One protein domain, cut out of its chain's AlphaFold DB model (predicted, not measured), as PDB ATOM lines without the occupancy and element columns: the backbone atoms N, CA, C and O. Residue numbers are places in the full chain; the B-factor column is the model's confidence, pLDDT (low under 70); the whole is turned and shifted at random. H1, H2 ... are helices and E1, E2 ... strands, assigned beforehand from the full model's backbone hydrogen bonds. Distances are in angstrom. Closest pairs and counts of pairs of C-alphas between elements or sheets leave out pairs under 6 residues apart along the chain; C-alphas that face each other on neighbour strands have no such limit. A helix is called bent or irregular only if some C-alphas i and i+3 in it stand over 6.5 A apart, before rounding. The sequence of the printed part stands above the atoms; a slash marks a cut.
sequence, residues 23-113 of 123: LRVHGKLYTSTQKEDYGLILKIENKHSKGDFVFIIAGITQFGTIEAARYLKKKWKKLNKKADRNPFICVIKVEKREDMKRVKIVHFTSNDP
ATOM      1  N   LEU A  23     -19.140 -47.487 -52.878       85.75
ATOM      2  CA  LEU A  23     -17.715 -47.205 -52.885       85.75
ATOM      3  C   LEU A  23     -17.103 -47.920 -54.090       85.75
ATOM      4  O   LEU A  23     -17.252 -49.131 -54.232       85.75
ATOM      5  N   ARG A  24     -16.389 -47.191 -54.954       89.00
ATOM      6  CA  ARG A  24     -15.620 -47.779 -56.059       89.00
ATOM      7  C   ARG A  24     -14.128 -47.609 -55.797       89.00
ATOM      8  O   ARG A  24     -13.647 -46.489 -55.675       89.00
ATOM      9  N   VAL A  25     -13.390 -48.716 -55.747       87.12
ATOM     10  CA  VAL A  25     -11.929 -48.728 -55.564       87.12
ATOM     11  C   VAL A  25     -11.314 -49.646 -56.612       87.12
ATOM     12  O   VAL A  25     -11.655 -50.824 -56.672       87.12
ATOM     13  N   HIS A  26     -10.424 -49.106 -57.451       84.12
ATOM     14  CA  HIS A  26      -9.732 -49.850 -58.519       84.12
ATOM     15  C   HIS A  26     -10.679 -50.701 -59.388       84.12
ATOM     16  O   HIS A  26     -10.462 -51.891 -59.596       84.12
ATOM     17  N   GLY A  27     -11.783 -50.102 -59.843       83.44
ATOM     18  CA  GLY A  27     -12.786 -50.777 -60.676       83.44
ATOM     19  C   GLY A  27     -13.710 -51.744 -59.926       83.44
ATOM     20  O   GLY A  27     -14.720 -52.159 -60.486       83.44
ATOM     21  N   LYS A  28     -13.435 -52.056 -58.654       87.69
ATOM     22  CA  LYS A  28     -14.305 -52.890 -57.821       87.69
ATOM     23  C   LYS A  28     -15.342 -52.040 -57.095       87.69
ATOM     24  O   LYS A  28     -15.001 -51.027 -56.486       87.69
ATOM     25  N   LEU A  29     -16.597 -52.473 -57.170       91.44
ATOM     26  CA  LEU A  29     -17.739 -51.824 -56.539       91.44
ATOM     27  C   LEU A  29     -18.083 -52.501 -55.209       91.44
ATOM     28  O   LEU A  29     -18.074 -53.730 -55.110       91.44
ATOM     29  N   TYR A  30     -18.395 -51.690 -54.207       90.75
ATOM     30  CA  TYR A  30     -18.872 -52.107 -52.896       90.75
ATOM     31  C   TYR A  30     -20.178 -51.380 -52.603       90.75
ATOM     32  O   TYR A  30     -20.248 -50.162 -52.759       90.75
ATOM     33  N   THR A  31     -21.178 -52.124 -52.146       90.44
ATOM     34  CA  THR A  31     -22.519 -51.606 -51.857       90.44
ATOM     35  C   THR A  31     -22.894 -52.001 -50.439       90.44
ATOM     36  O   THR A  31     -22.679 -53.149 -50.046       90.44
ATOM     37  N   SER A  32     -23.417 -51.057 -49.658       88.81
ATOM     38  CA  SER A  32     -23.917 -51.354 -48.312       88.81
ATOM     39  C   SER A  32     -25.244 -52.104 -48.386       88.81
ATOM     40  O   SER A  32     -26.009 -51.939 -49.332       88.81
ATOM     41  N   THR A  33     -25.526 -52.930 -47.382       88.19
ATOM     42  CA  THR A  33     -26.837 -53.571 -47.220       88.19
ATOM     43  C   THR A  33     -27.270 -53.503 -45.753       88.19
ATOM     44  O   THR A  33     -26.529 -53.040 -44.874       88.19
ATOM     45  N   GLN A  34     -28.453 -54.031 -45.444       84.50
ATOM     46  CA  GLN A  34     -28.895 -54.213 -44.058       84.50
ATOM     47  C   GLN A  34     -27.924 -55.075 -43.228       84.50
ATOM     48  O   GLN A  34     -27.782 -54.854 -42.029       84.50
ATOM     49  N   LYS A  35     -27.209 -56.027 -43.848       87.75
ATOM     50  CA  LYS A  35     -26.349 -56.999 -43.138       87.75
ATOM     51  C   LYS A  35     -24.869 -56.640 -43.134       87.75
ATOM     52  O   LYS A  35     -24.091 -57.209 -42.369       87.75
ATOM     53  N   GLU A  36     -24.447 -55.725 -43.994       90.88
ATOM     54  CA  GLU A  36     -23.037 -55.390 -44.144       90.88
ATOM     55  C   GLU A  36     -22.823 -53.940 -44.531       90.88
ATOM     56  O   GLU A  36     -23.658 -53.325 -45.184       90.88
ATOM     57  N   ASP A  37     -21.671 -53.416 -44.140       93.06
ATOM     58  CA  ASP A  37     -21.195 -52.117 -44.581       93.06
ATOM     59  C   ASP A  37     -19.716 -52.165 -44.947       93.06
ATOM     60  O   ASP A  37     -19.002 -53.124 -44.632       93.06
ATOM     61  N   TYR A  38     -19.246 -51.103 -45.592       95.00
ATOM     62  CA  TYR A  38     -17.870 -50.994 -46.047       95.00
ATOM     63  C   TYR A  38     -17.235 -49.701 -45.565       95.00
ATOM     64  O   TYR A  38     -17.848 -48.634 -45.572       95.00
ATOM     65  N   GLY A  39     -15.979 -49.824 -45.148       95.81
ATOM     66  CA  GLY A  39     -15.150 -48.729 -44.678       95.81
ATOM     67  C   GLY A  39     -13.865 -48.631 -45.492       95.81
ATOM     68  O   GLY A  39     -13.247 -49.645 -45.812       95.81
ATOM     69  N   LEU A  40     -13.458 -47.413 -45.815       96.12
ATOM     70  CA  LEU A  40     -12.230 -47.062 -46.508       96.12
ATOM     71  C   LEU A  40     -11.239 -46.466 -45.508       96.12
ATOM     72  O   LEU A  40     -11.572 -45.562 -44.745       96.12
ATOM     73  N   ILE A  41     -10.005 -46.952 -45.556       97.38
ATOM     74  CA  ILE A  41      -8.858 -46.369 -44.870       97.38
ATOM     75  C   ILE A  41      -7.814 -46.069 -45.935       97.38
ATOM     76  O   ILE A  41      -7.309 -46.981 -46.594       97.38
ATOM     77  N   LEU A  42      -7.478 -44.797 -46.071       95.19
ATOM     78  CA  LEU A  42      -6.459 -44.316 -46.983       95.19
ATOM     79  C   LEU A  42      -5.311 -43.709 -46.183       95.19
ATOM     80  O   LEU A  42      -5.543 -42.918 -45.272       95.19
ATOM     81  N   LYS A  43      -4.083 -44.052 -46.556       93.81
ATOM     82  CA  LYS A  43      -2.864 -43.361 -46.135       93.81
ATOM     83  C   LYS A  43      -2.231 -42.760 -47.381       93.81
ATOM     84  O   LYS A  43      -1.841 -43.513 -48.271       93.81
ATOM     85  N   ILE A  44      -2.113 -41.439 -47.432       91.06
ATOM     86  CA  ILE A  44      -1.456 -40.704 -48.523       91.06
ATOM     87  C   ILE A  44      -0.289 -39.897 -47.980       91.06
ATOM     88  O   ILE A  44      -0.335 -39.429 -46.845       91.06
ATOM     89  N   GLU A  45       0.763 -39.756 -48.774       90.56
ATOM     90  CA  GLU A  45       1.881 -38.876 -48.441       90.56
ATOM     91  C   GLU A  45       1.441 -37.411 -48.539       90.56
ATOM     92  O   GLU A  45       0.735 -37.021 -49.477       90.56
ATOM     93  N   ASN A  46       1.843 -36.600 -47.562       86.75
ATOM     94  CA  ASN A  46       1.640 -35.164 -47.615       86.75
ATOM     95  C   ASN A  46       2.632 -34.548 -48.612       86.75
ATOM     96  O   ASN A  46       3.832 -34.486 -48.362       86.75
ATOM     97  N   LYS A  47       2.127 -34.028 -49.734       83.62
ATOM     98  CA  LYS A  47       2.973 -33.405 -50.764       83.62
ATOM     99  C   LYS A  47       3.738 -32.169 -50.277       83.62
ATOM    100  O   LYS A  47       4.751 -31.820 -50.876       83.62
ATOM    101  N   HIS A  48       3.260 -31.512 -49.223       87.56
ATOM    102  CA  HIS A  48       3.873 -30.306 -48.669       87.56
ATOM    103  C   HIS A  48       4.868 -30.600 -47.539       87.56
ATOM    104  O   HIS A  48       5.626 -29.709 -47.169       87.56
ATOM    105  N   SER A  49       4.891 -31.828 -47.003       86.62
ATOM    106  CA  SER A  49       5.819 -32.229 -45.941       86.62
ATOM    107  C   SER A  49       6.252 -33.684 -46.118       86.62
ATOM    108  O   SER A  49       5.479 -34.618 -45.893       86.62
ATOM    109  N   LYS A  50       7.503 -33.882 -46.551       83.81
ATOM    110  CA  LYS A  50       8.056 -35.215 -46.824       83.81
ATOM    111  C   LYS A  50       8.124 -36.049 -45.548       83.81
ATOM    112  O   LYS A  50       8.636 -35.595 -44.531       83.81
ATOM    113  N   GLY A  51       7.671 -37.296 -45.641       83.25
ATOM    114  CA  GLY A  51       7.633 -38.227 -44.509       83.25
ATOM    115  C   GLY A  51       6.380 -38.110 -43.638       83.25
ATOM    116  O   GLY A  51       6.103 -39.036 -42.872       83.25
ATOM    117  N   ASP A  52       5.585 -37.050 -43.811       88.94
ATOM    118  CA  ASP A  52       4.279 -36.927 -43.178       88.94
ATOM    119  C   ASP A  52       3.191 -37.575 -44.032       88.94
ATOM    120  O   ASP A  52       3.238 -37.601 -45.265       88.94
ATOM    121  N   PHE A  53       2.165 -38.093 -43.360       90.19
ATOM    122  CA  PHE A  53       1.053 -38.773 -44.011       90.19
ATOM    123  C   PHE A  53      -0.285 -38.235 -43.532       90.19
ATOM    124  O   PHE A  53      -0.488 -37.997 -42.342       90.19
ATOM    125  N   VAL A  54      -1.226 -38.132 -44.465       92.31
ATOM    126  CA  VAL A  54      -2.633 -37.861 -44.179       92.31
ATOM    127  C   VAL A  54      -3.397 -39.179 -44.187       92.31
ATOM    128  O   VAL A  54      -3.207 -40.027 -45.065       92.31
ATOM    129  N   PHE A  55      -4.280 -39.336 -43.205       94.00
ATOM    130  CA  PHE A  55      -5.223 -40.443 -43.152       94.00
ATOM    131  C   PHE A  55      -6.614 -39.963 -43.527       94.00
ATOM    132  O   PHE A  55      -7.124 -39.019 -42.930       94.00
ATOM    133  N   ILE A  56      -7.240 -40.656 -44.476       94.44
ATOM    134  CA  ILE A  56      -8.652 -40.455 -44.806       94.44
ATOM    135  C   ILE A  56      -9.411 -41.703 -44.382       94.44
ATOM    136  O   ILE A  56      -9.019 -42.829 -44.700       94.44
ATOM    137  N   ILE A  57     -10.494 -41.489 -43.641       95.81
ATOM    138  CA  ILE A  57     -11.397 -42.539 -43.187       95.81
ATOM    139  C   ILE A  57     -12.781 -42.188 -43.706       95.81
ATOM    140  O   ILE A  57     -13.291 -41.106 -43.430       95.81
ATOM    141  N   ALA A  58     -13.379 -43.110 -44.444       93.62
ATOM    142  CA  ALA A  58     -14.730 -42.965 -44.957       93.62
ATOM    143  C   ALA A  58     -15.463 -44.301 -44.857       93.62
ATOM    144  O   ALA A  58     -14.850 -45.353 -44.686       93.62
ATOM    145  N   GLY A  59     -16.775 -44.274 -44.984       93.00
ATOM    146  CA  GLY A  59     -17.616 -45.455 -45.056       93.00
ATOM    147  C   GLY A  59     -18.817 -45.161 -45.925       93.00
ATOM    148  O   GLY A  59     -19.167 -43.998 -46.112       93.00
ATOM    149  N   ILE A  60     -19.420 -46.216 -46.471       92.69
ATOM    150  CA  ILE A  60     -20.650 -46.062 -47.256       92.69
ATOM    151  C   ILE A  60     -21.776 -45.542 -46.356       92.69
ATOM    152  O   ILE A  60     -22.571 -44.716 -46.779       92.69
ATOM    153  N   THR A  61     -21.818 -45.971 -45.095       91.19
ATOM    154  CA  THR A  61     -22.638 -45.322 -44.068       91.19
ATOM    155  C   THR A  61     -21.778 -44.923 -42.871       91.19
ATOM    156  O   THR A  61     -20.583 -45.241 -42.788       91.19
ATOM    157  N   GLN A  62     -22.393 -44.263 -41.888       91.12
ATOM    158  CA  GLN A  62     -21.745 -43.936 -40.618       91.12
ATOM    159  C   GLN A  62     -21.139 -45.177 -39.937       91.12
ATOM    160  O   GLN A  62     -20.078 -45.086 -39.314       91.12
ATOM    161  N   PHE A  63     -21.769 -46.347 -40.082       90.56
ATOM    162  CA  PHE A  63     -21.284 -47.587 -39.481       90.56
ATOM    163  C   PHE A  63     -19.921 -48.006 -40.054       90.56
ATOM    164  O   PHE A  63     -18.983 -48.269 -39.295       90.56
ATOM    165  N   GLY A  64     -19.774 -47.983 -41.379       93.38
ATOM    166  CA  GLY A  64     -18.525 -48.245 -42.087       93.38
ATOM    167  C   GLY A  64     -17.416 -47.276 -41.685       93.38
ATOM    168  O   GLY A  64     -16.296 -47.716 -41.421       93.38
ATOM    169  N   THR A  65     -17.732 -45.985 -41.541       95.00
ATOM    170  CA  THR A  65     -16.770 -44.956 -41.102       95.00
ATOM    171  C   THR A  65     -16.258 -45.237 -39.691       95.00
ATOM    172  O   THR A  65     -15.048 -45.257 -39.448       95.00
ATOM    173  N   ILE A  66     -17.170 -45.500 -38.751       95.31
ATOM    174  CA  ILE A  66     -16.824 -45.771 -37.351       95.31
ATOM    175  C   ILE A  66     -15.940 -47.017 -37.245       95.31
ATOM    176  O   ILE A  66     -14.932 -47.021 -36.529       95.31
ATOM    177  N   GLU A  67     -16.302 -48.090 -37.943       95.25
ATOM    178  CA  GLU A  67     -15.560 -49.346 -37.871       95.25
ATOM    179  C   GLU A  67     -14.219 -49.265 -38.615       95.25
ATOM    180  O   GLU A  67     -13.242 -49.859 -38.156       95.25
ATOM    181  N   ALA A  68     -14.105 -48.453 -39.672       96.31
ATOM    182  CA  ALA A  68     -12.824 -48.148 -40.312       96.31
ATOM    183  C   ALA A  68     -11.879 -47.407 -39.361       96.31
ATOM    184  O   ALA A  68     -10.721 -47.810 -39.207       96.31
ATOM    185  N   ALA A  69     -12.378 -46.398 -38.643       97.00
ATOM    186  CA  ALA A  69     -11.597 -45.688 -37.632       97.00
ATOM    187  C   ALA A  69     -11.146 -46.619 -36.495       97.00
ATOM    188  O   ALA A  69      -9.967 -46.642 -36.120       97.00
ATOM    189  N   ARG A  70     -12.060 -47.454 -35.975       96.31
ATOM    190  CA  ARG A  70     -11.738 -48.463 -34.948       96.31
ATOM    191  C   ARG A  70     -10.707 -49.471 -35.448       96.31
ATOM    192  O   ARG A  70      -9.794 -49.831 -34.697       96.31
ATOM    193  N   TYR A  71     -10.833 -49.923 -36.693       96.19
ATOM    194  CA  TYR A  71      -9.903 -50.868 -37.297       96.19
ATOM    195  C   TYR A  71      -8.511 -50.256 -37.450       96.19
ATOM    196  O   TYR A  71      -7.538 -50.878 -37.017       96.19
ATOM    197  N   LEU A  72      -8.409 -49.029 -37.977       96.56
ATOM    198  CA  LEU A  72      -7.140 -48.304 -38.082       96.56
ATOM    199  C   LEU A  72      -6.476 -48.180 -36.707       96.56
ATOM    200  O   LEU A  72      -5.334 -48.608 -36.550       96.56
ATOM    201  N   LYS A  73      -7.209 -47.713 -35.687       96.75
ATOM    202  CA  LYS A  73      -6.686 -47.583 -34.315       96.75
ATOM    203  C   LYS A  73      -6.118 -48.904 -33.780       96.75
ATOM    204  O   LYS A  73      -5.032 -48.924 -33.208       96.75
ATOM    205  N   LYS A  74      -6.823 -50.025 -33.981       96.00
ATOM    206  CA  LYS A  74      -6.416 -51.348 -33.464       96.00
ATOM    207  C   LYS A  74      -5.329 -52.034 -34.296       96.00
ATOM    208  O   LYS A  74      -4.599 -52.876 -33.770       96.00
ATOM    209  N   LYS A  75      -5.262 -51.771 -35.602       96.06
ATOM    210  CA  LYS A  75      -4.449 -52.542 -36.561       96.06
ATOM    211  C   LYS A  75      -3.421 -51.696 -37.310       96.06
ATOM    212  O   LYS A  75      -2.753 -52.239 -38.185       96.06
ATOM    213  N   TRP A  76      -3.222 -50.433 -36.928       94.81
ATOM    214  CA  TRP A  76      -2.278 -49.505 -37.560       94.81
ATOM    215  C   TRP A  76      -0.907 -50.133 -37.827       94.81
ATOM    216  O   TRP A  76      -0.489 -50.219 -38.976       94.81
ATOM    217  N   LYS A  77      -0.240 -50.663 -36.793       95.00
ATOM    218  CA  LYS A  77       1.094 -51.273 -36.937       95.00
ATOM    219  C   LYS A  77       1.115 -52.398 -37.981       95.00
ATOM    220  O   LYS A  77       2.083 -52.527 -38.724       95.00
ATOM    221  N   LYS A  78       0.039 -53.191 -38.064       94.88
ATOM    222  CA  LYS A  78      -0.095 -54.281 -39.042       94.88
ATOM    223  C   LYS A  78      -0.309 -53.744 -40.457       94.88
ATOM    224  O   LYS A  78       0.340 -54.229 -41.373       94.88
ATOM    225  N   LEU A  79      -1.175 -52.744 -40.622       94.56
ATOM    226  CA  LEU A  79      -1.421 -52.088 -41.911       94.56
ATOM    227  C   LEU A  79      -0.159 -51.393 -42.435       94.56
ATOM    228  O   LEU A  79       0.223 -51.610 -43.577       94.56
ATOM    229  N   ASN A  80       0.535 -50.640 -41.577       93.38
ATOM    230  CA  ASN A  80       1.758 -49.932 -41.945       93.38
ATOM    231  C   ASN A  80       2.897 -50.892 -42.313       93.38
ATOM    232  O   ASN A  80       3.628 -50.629 -43.259       93.38
ATOM    233  N   LYS A  81       3.028 -52.023 -41.600       92.62
ATOM    234  CA  LYS A  81       3.978 -53.082 -41.969       92.62
ATOM    235  C   LYS A  81       3.595 -53.744 -43.294       92.62
ATOM    236  O   LYS A  81       4.465 -53.985 -44.114       92.62
ATOM    237  N   LYS A  82       2.305 -54.026 -43.513       91.94
ATOM    238  CA  LYS A  82       1.811 -54.638 -44.756       91.94
ATOM    239  C   LYS A  82       2.040 -53.744 -45.982       91.94
ATOM    240  O   LYS A  82       2.278 -54.273 -47.056       91.94
ATOM    241  N   ALA A  83       1.972 -52.426 -45.811       91.31
ATOM    242  CA  ALA A  83       2.277 -51.448 -46.855       91.31
ATOM    243  C   ALA A  83       3.780 -51.150 -47.008       91.31
ATOM    244  O   ALA A  83       4.133 -50.281 -47.795       91.31
ATOM    245  N   ASP A  84       4.655 -51.768 -46.209       90.62
ATOM    246  CA  ASP A  84       6.071 -51.393 -46.102       90.62
ATOM    247  C   ASP A  84       6.285 -49.879 -45.914       90.62
ATOM    248  O   ASP A  84       7.075 -49.224 -46.583       90.62
ATOM    249  N   ARG A  85       5.490 -49.279 -45.019       87.00
ATOM    250  CA  ARG A  85       5.453 -47.830 -44.745       87.00
ATOM    251  C   ARG A  85       5.007 -46.945 -45.919       87.00
ATOM    252  O   ARG A  85       4.842 -45.745 -45.695       87.00
ATOM    253  N   ASN A  86       4.684 -47.496 -47.085       88.75
ATOM    254  CA  ASN A  86       4.179 -46.743 -48.233       88.75
ATOM    255  C   ASN A  86       2.716 -46.284 -48.049       88.75
ATOM    256  O   ASN A  86       2.016 -46.747 -47.132       88.75
ATOM    257  N   PRO A  87       2.239 -45.347 -48.890       92.06
ATOM    258  CA  PRO A  87       0.819 -45.049 -49.044       92.06
ATOM    259  C   PRO A  87      -0.007 -46.302 -49.352       92.06
ATOM    260  O   PRO A  87       0.453 -47.214 -50.040       92.06
ATOM    261  N   PHE A  88      -1.248 -46.347 -48.869       93.75
ATOM    262  CA  PHE A  88      -2.134 -47.481 -49.121       93.75
ATOM    263  C   PHE A  88      -3.609 -47.106 -49.156       93.75
ATOM    264  O   PHE A  88      -4.042 -46.143 -48.524       93.75
ATOM    265  N   ILE A  89      -4.378 -47.957 -49.832       95.00
ATOM    266  CA  ILE A  89      -5.831 -48.043 -49.785       95.00
ATOM    267  C   ILE A  89      -6.198 -49.379 -49.133       95.00
ATOM    268  O   ILE A  89      -5.745 -50.448 -49.545       95.00
ATOM    269  N   CYS A  90      -7.051 -49.332 -48.118       95.88
ATOM    270  CA  CYS A  90      -7.594 -50.504 -47.453       95.88
ATOM    271  C   CYS A  90      -9.116 -50.375 -47.397       95.88
ATOM    272  O   CYS A  90      -9.631 -49.419 -46.824       95.88
ATOM    273  N   VAL A  91      -9.827 -51.345 -47.969       96.81
ATOM    274  CA  VAL A  91     -11.277 -51.472 -47.803       96.81
ATOM    275  C   VAL A  91     -11.542 -52.603 -46.829       96.81
ATOM    276  O   VAL A  91     -11.104 -53.743 -47.034       96.81
ATOM    277  N   ILE A  92     -12.286 -52.292 -45.776       96.88
ATOM    278  CA  ILE A  92     -12.816 -53.267 -44.836       96.88
ATOM    279  C   ILE A  92     -14.291 -53.528 -45.129       96.88
ATOM    280  O   ILE A  92     -15.036 -52.626 -45.499       96.88
ATOM    281  N   LYS A  93     -14.704 -54.775 -44.931       95.69
ATOM    282  CA  LYS A  93     -16.103 -55.175 -44.823       95.69
ATOM    283  C   LYS A  93     -16.435 -55.372 -43.358       95.69
ATOM    284  O   LYS A  93     -15.647 -55.976 -42.621       95.69
ATOM    285  N   VAL A  94     -17.607 -54.900 -42.980       92.81
ATOM    286  CA  VAL A  94     -18.150 -54.969 -41.634       92.81
ATOM    287  C   VAL A  94     -19.469 -55.721 -41.696       92.81
ATOM    288  O   VAL A  94     -20.368 -55.319 -42.423       92.81
ATOM    289  N   GLU A  95     -19.590 -56.808 -40.945       91.56
ATOM    290  CA  GLU A  95     -20.862 -57.522 -40.791       91.56
ATOM    291  C   GLU A  95     -21.658 -56.913 -39.623       91.56
ATOM    292  O   GLU A  95     -21.145 -56.810 -38.503       91.56
ATOM    293  N   LYS A  96     -22.903 -56.509 -39.897       82.12
ATOM    294  CA  LYS A  96     -23.899 -56.051 -38.921       82.12
ATOM    295  C   LYS A  96     -24.631 -57.294 -38.390       82.12
ATOM    296  O   LYS A  96     -25.640 -57.699 -38.954       82.12
ATOM    297  N   ARG A  97     -24.084 -57.965 -37.372       76.88
ATOM    298  CA  ARG A  97     -24.807 -59.007 -36.614       76.88
ATOM    299  C   ARG A  97     -25.097 -58.501 -35.205       76.88
ATOM    300  O   ARG A  97     -24.313 -57.710 -34.680       76.88
ATOM    301  N   GLU A  98     -26.202 -58.962 -34.630       60.44
ATOM    302  CA  GLU A  98     -26.709 -58.540 -33.314       60.44
ATOM    303  C   GLU A  98     -25.734 -58.845 -32.162       60.44
ATOM    304  O   GLU A  98     -25.700 -58.122 -31.173       60.44
ATOM    305  N   ASP A  99     -24.882 -59.860 -32.318       61.31
ATOM    306  CA  ASP A  99     -24.040 -60.427 -31.259       61.31
ATOM    307  C   ASP A  99     -22.526 -60.299 -31.517       61.31
ATOM    308  O   ASP A  99     -21.724 -60.274 -30.579       61.31
ATOM    309  N   MET A 100     -22.098 -60.191 -32.780       54.25
ATOM    310  CA  MET A 100     -20.680 -60.130 -33.145       54.25
ATOM    311  C   MET A 100     -20.395 -59.254 -34.364       54.25
ATOM    312  O   MET A 100     -20.822 -59.522 -35.486       54.25
ATOM    313  N   LYS A 101     -19.505 -58.276 -34.181       67.06
ATOM    314  CA  LYS A 101     -18.949 -57.488 -35.285       67.06
ATOM    315  C   LYS A 101     -17.756 -58.206 -35.904       67.06
ATOM    316  O   LYS A 101     -16.688 -58.299 -35.292       67.06
ATOM    317  N   ARG A 102     -17.903 -58.675 -37.145       84.06
ATOM    318  CA  ARG A 102     -16.782 -59.203 -37.937       84.06
ATOM    319  C   ARG A 102     -16.285 -58.132 -38.895       84.06
ATOM    320  O   ARG A 102     -17.023 -57.680 -39.765       84.06
ATOM    321  N   VAL A 103     -15.018 -57.751 -38.738       91.44
ATOM    322  CA  VAL A 103     -14.329 -56.820 -39.638       91.44
ATOM    323  C   VAL A 103     -13.222 -57.561 -40.374       91.44
ATOM    324  O   VAL A 103     -12.319 -58.115 -39.742       91.44
ATOM    325  N   LYS A 104     -13.262 -57.546 -41.708       94.62
ATOM    326  CA  LYS A 104     -12.231 -58.162 -42.558       94.62
ATOM    327  C   LYS A 104     -11.781 -57.218 -43.662       94.62
ATOM    328  O   LYS A 104     -12.581 -56.458 -44.193       94.62
ATOM    329  N   ILE A 105     -10.509 -57.297 -44.033       95.06
ATOM    330  CA  ILE A 105      -9.991 -56.596 -45.212       95.06
ATOM    331  C   ILE A 105     -10.518 -57.322 -46.452       95.06
ATOM    332  O   ILE A 105     -10.310 -58.524 -46.593       95.06
ATOM    333  N   VAL A 106     -11.188 -56.594 -47.341       95.56
ATOM    334  CA  VAL A 106     -11.700 -57.107 -48.629       95.56
ATOM    335  C   VAL A 106     -10.980 -56.510 -49.833       95.56
ATOM    336  O   VAL A 106     -11.169 -56.970 -50.961       95.56
ATOM    337  N   HIS A 107     -10.161 -55.486 -49.597       93.38
ATOM    338  CA  HIS A 107      -9.236 -54.923 -50.566       93.38
ATOM    339  C   HIS A 107      -8.076 -54.272 -49.838       93.38
ATOM    340  O   HIS A 107      -8.271 -53.567 -48.848       93.38
ATOM    341  N   PHE A 108      -6.874 -54.507 -50.336       93.69
ATOM    342  CA  PHE A 108      -5.693 -53.819 -49.865       93.69
ATOM    343  C   PHE A 108      -4.750 -53.635 -51.034       93.69
ATOM    344  O   PHE A 108      -4.451 -54.590 -51.746       93.69
ATOM    345  N   THR A 109      -4.268 -52.420 -51.183       90.50
ATOM    346  CA  THR A 109      -3.281 -52.053 -52.183       90.50
ATOM    347  C   THR A 109      -2.423 -50.965 -51.570       90.50
ATOM    348  O   THR A 109      -2.926 -50.047 -50.927       90.50
ATOM    349  N   SER A 110      -1.120 -51.104 -51.706       86.31
ATOM    350  CA  SER A 110      -0.163 -50.047 -51.432       86.31
ATOM    351  C   SER A 110       0.456 -49.696 -52.771       86.31
ATOM    352  O   SER A 110       0.930 -50.596 -53.463       86.31
ATOM    353  N   ASN A 111       0.375 -48.421 -53.153       66.75
ATOM    354  CA  ASN A 111       1.065 -47.908 -54.334       66.75
ATOM    355  C   ASN A 111       2.574 -48.201 -54.183       66.75
ATOM    356  O   ASN A 111       3.081 -48.180 -53.064       66.75
ATOM    357  N   ASP A 112       3.332 -48.519 -55.227       49.94
ATOM    358  CA  ASP A 112       3.465 -47.785 -56.495       49.94
ATOM    359  C   ASP A 112       2.160 -47.473 -57.267       49.94
ATOM    360  O   ASP A 112       1.403 -48.391 -57.587       49.94
ATOM    361  N   PRO A 113       1.842 -46.192 -57.568       50.41
ATOM    362  CA  PRO A 113       0.612 -45.849 -58.273       50.41
ATOM    363  C   PRO A 113       0.650 -46.320 -59.727       50.41
ATOM    364  O   PRO A 113       1.688 -46.154 -60.379       50.41
TER     365      PRO A 113
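This is residues 23 to 113 of the 123 residues of an uncharacterized protein of archaeon (UniProt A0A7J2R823). A long, twisted sheet of four antiparallel strands has one kinked helix, H1, packed over one face, while the small hairpin E1 and E2 folds back over part of the opposite face. The strands run roughly along the longest axis, with the E3 to E4 turn at one end and the E5 to E6 turn at the other. The printed part has 91 residues, with six named strands and one named helix in the order E1 E2 E3 E4 H1 E5 E6; the larger sheet has the order E4 E3 E5 E6, and the class is mixed, helices and strands. The whole is compact, with a radius of gyration of the C-alphas of 13.4 A, yet elongated, spanning 43 by 28 by 20 A.

E1, residues 23 to 25, begins at C-alpha 23 at (-17.715, -47.205, -52.885) and is 6.6 A long. E2 is residues 28 to 31, 10.2 A. E3, residues 36 to 45, is the longest strand by residues and measures 30.2 A. E4, residues 53 to 59, is 19.9 A long. H1, residues 62 to 82, begins at C-alpha 62 at (-21.745, -43.936, -40.618) and measures 26.2 A; it has a kink of 80 degrees near residue 75 and is irregular, with C-alphas 74 and 77 being 8.3 A apart. E5, residues 88 to 95, is 22.8 A long. E6, residues 102 to 110, is 23.3 A long, bends by 52 degrees at residue 107 and ends at C-alpha 110 at (-0.163, -50.047, -51.432).

The inner strands E3 and E5 are antiparallel at 164 degrees, with N 41 and O 90 2.8 A apart, within hydrogen-bond range. The hairpin E3 and E4 has N 42 and O 56 at 2.9 A, within the same range. The hairpin E5 and E6 has N 91 and O 107 at 2.9 A, also within range. E4 and E6 are the edge strands. H1 is on this sheet, forming two layers, a helix on one face of a sheet; its closest C-alphas to E4 are Thr 65 and Gly 59, 4.1 A, and to E3 Gly 64 and Gly 39, 4.3 A. E4, H1 and E5 make a split strand-helix-strand unit, two strands running the same way with E3 between them, and its crossover is left-handed. In H1, 15 of 17 O i to N i+4 pairs are within hydrogen-bond range. In the hairpin E1 and E2, N 23 and O 30 are 2.9 A apart, within range. The closest C-alphas of E2 and E3 are those of Tyr 30 and Tyr 38, 7.0 A. E1 and H1 are apart.

The two C-alphas farthest apart are those of His 48 and Asp 99, 44.6 A. The printed part has no cut, and no link is long. The mean pLDDT of the printed part is 89.1; residues 98 to 101 and 111 to 113 are under 70.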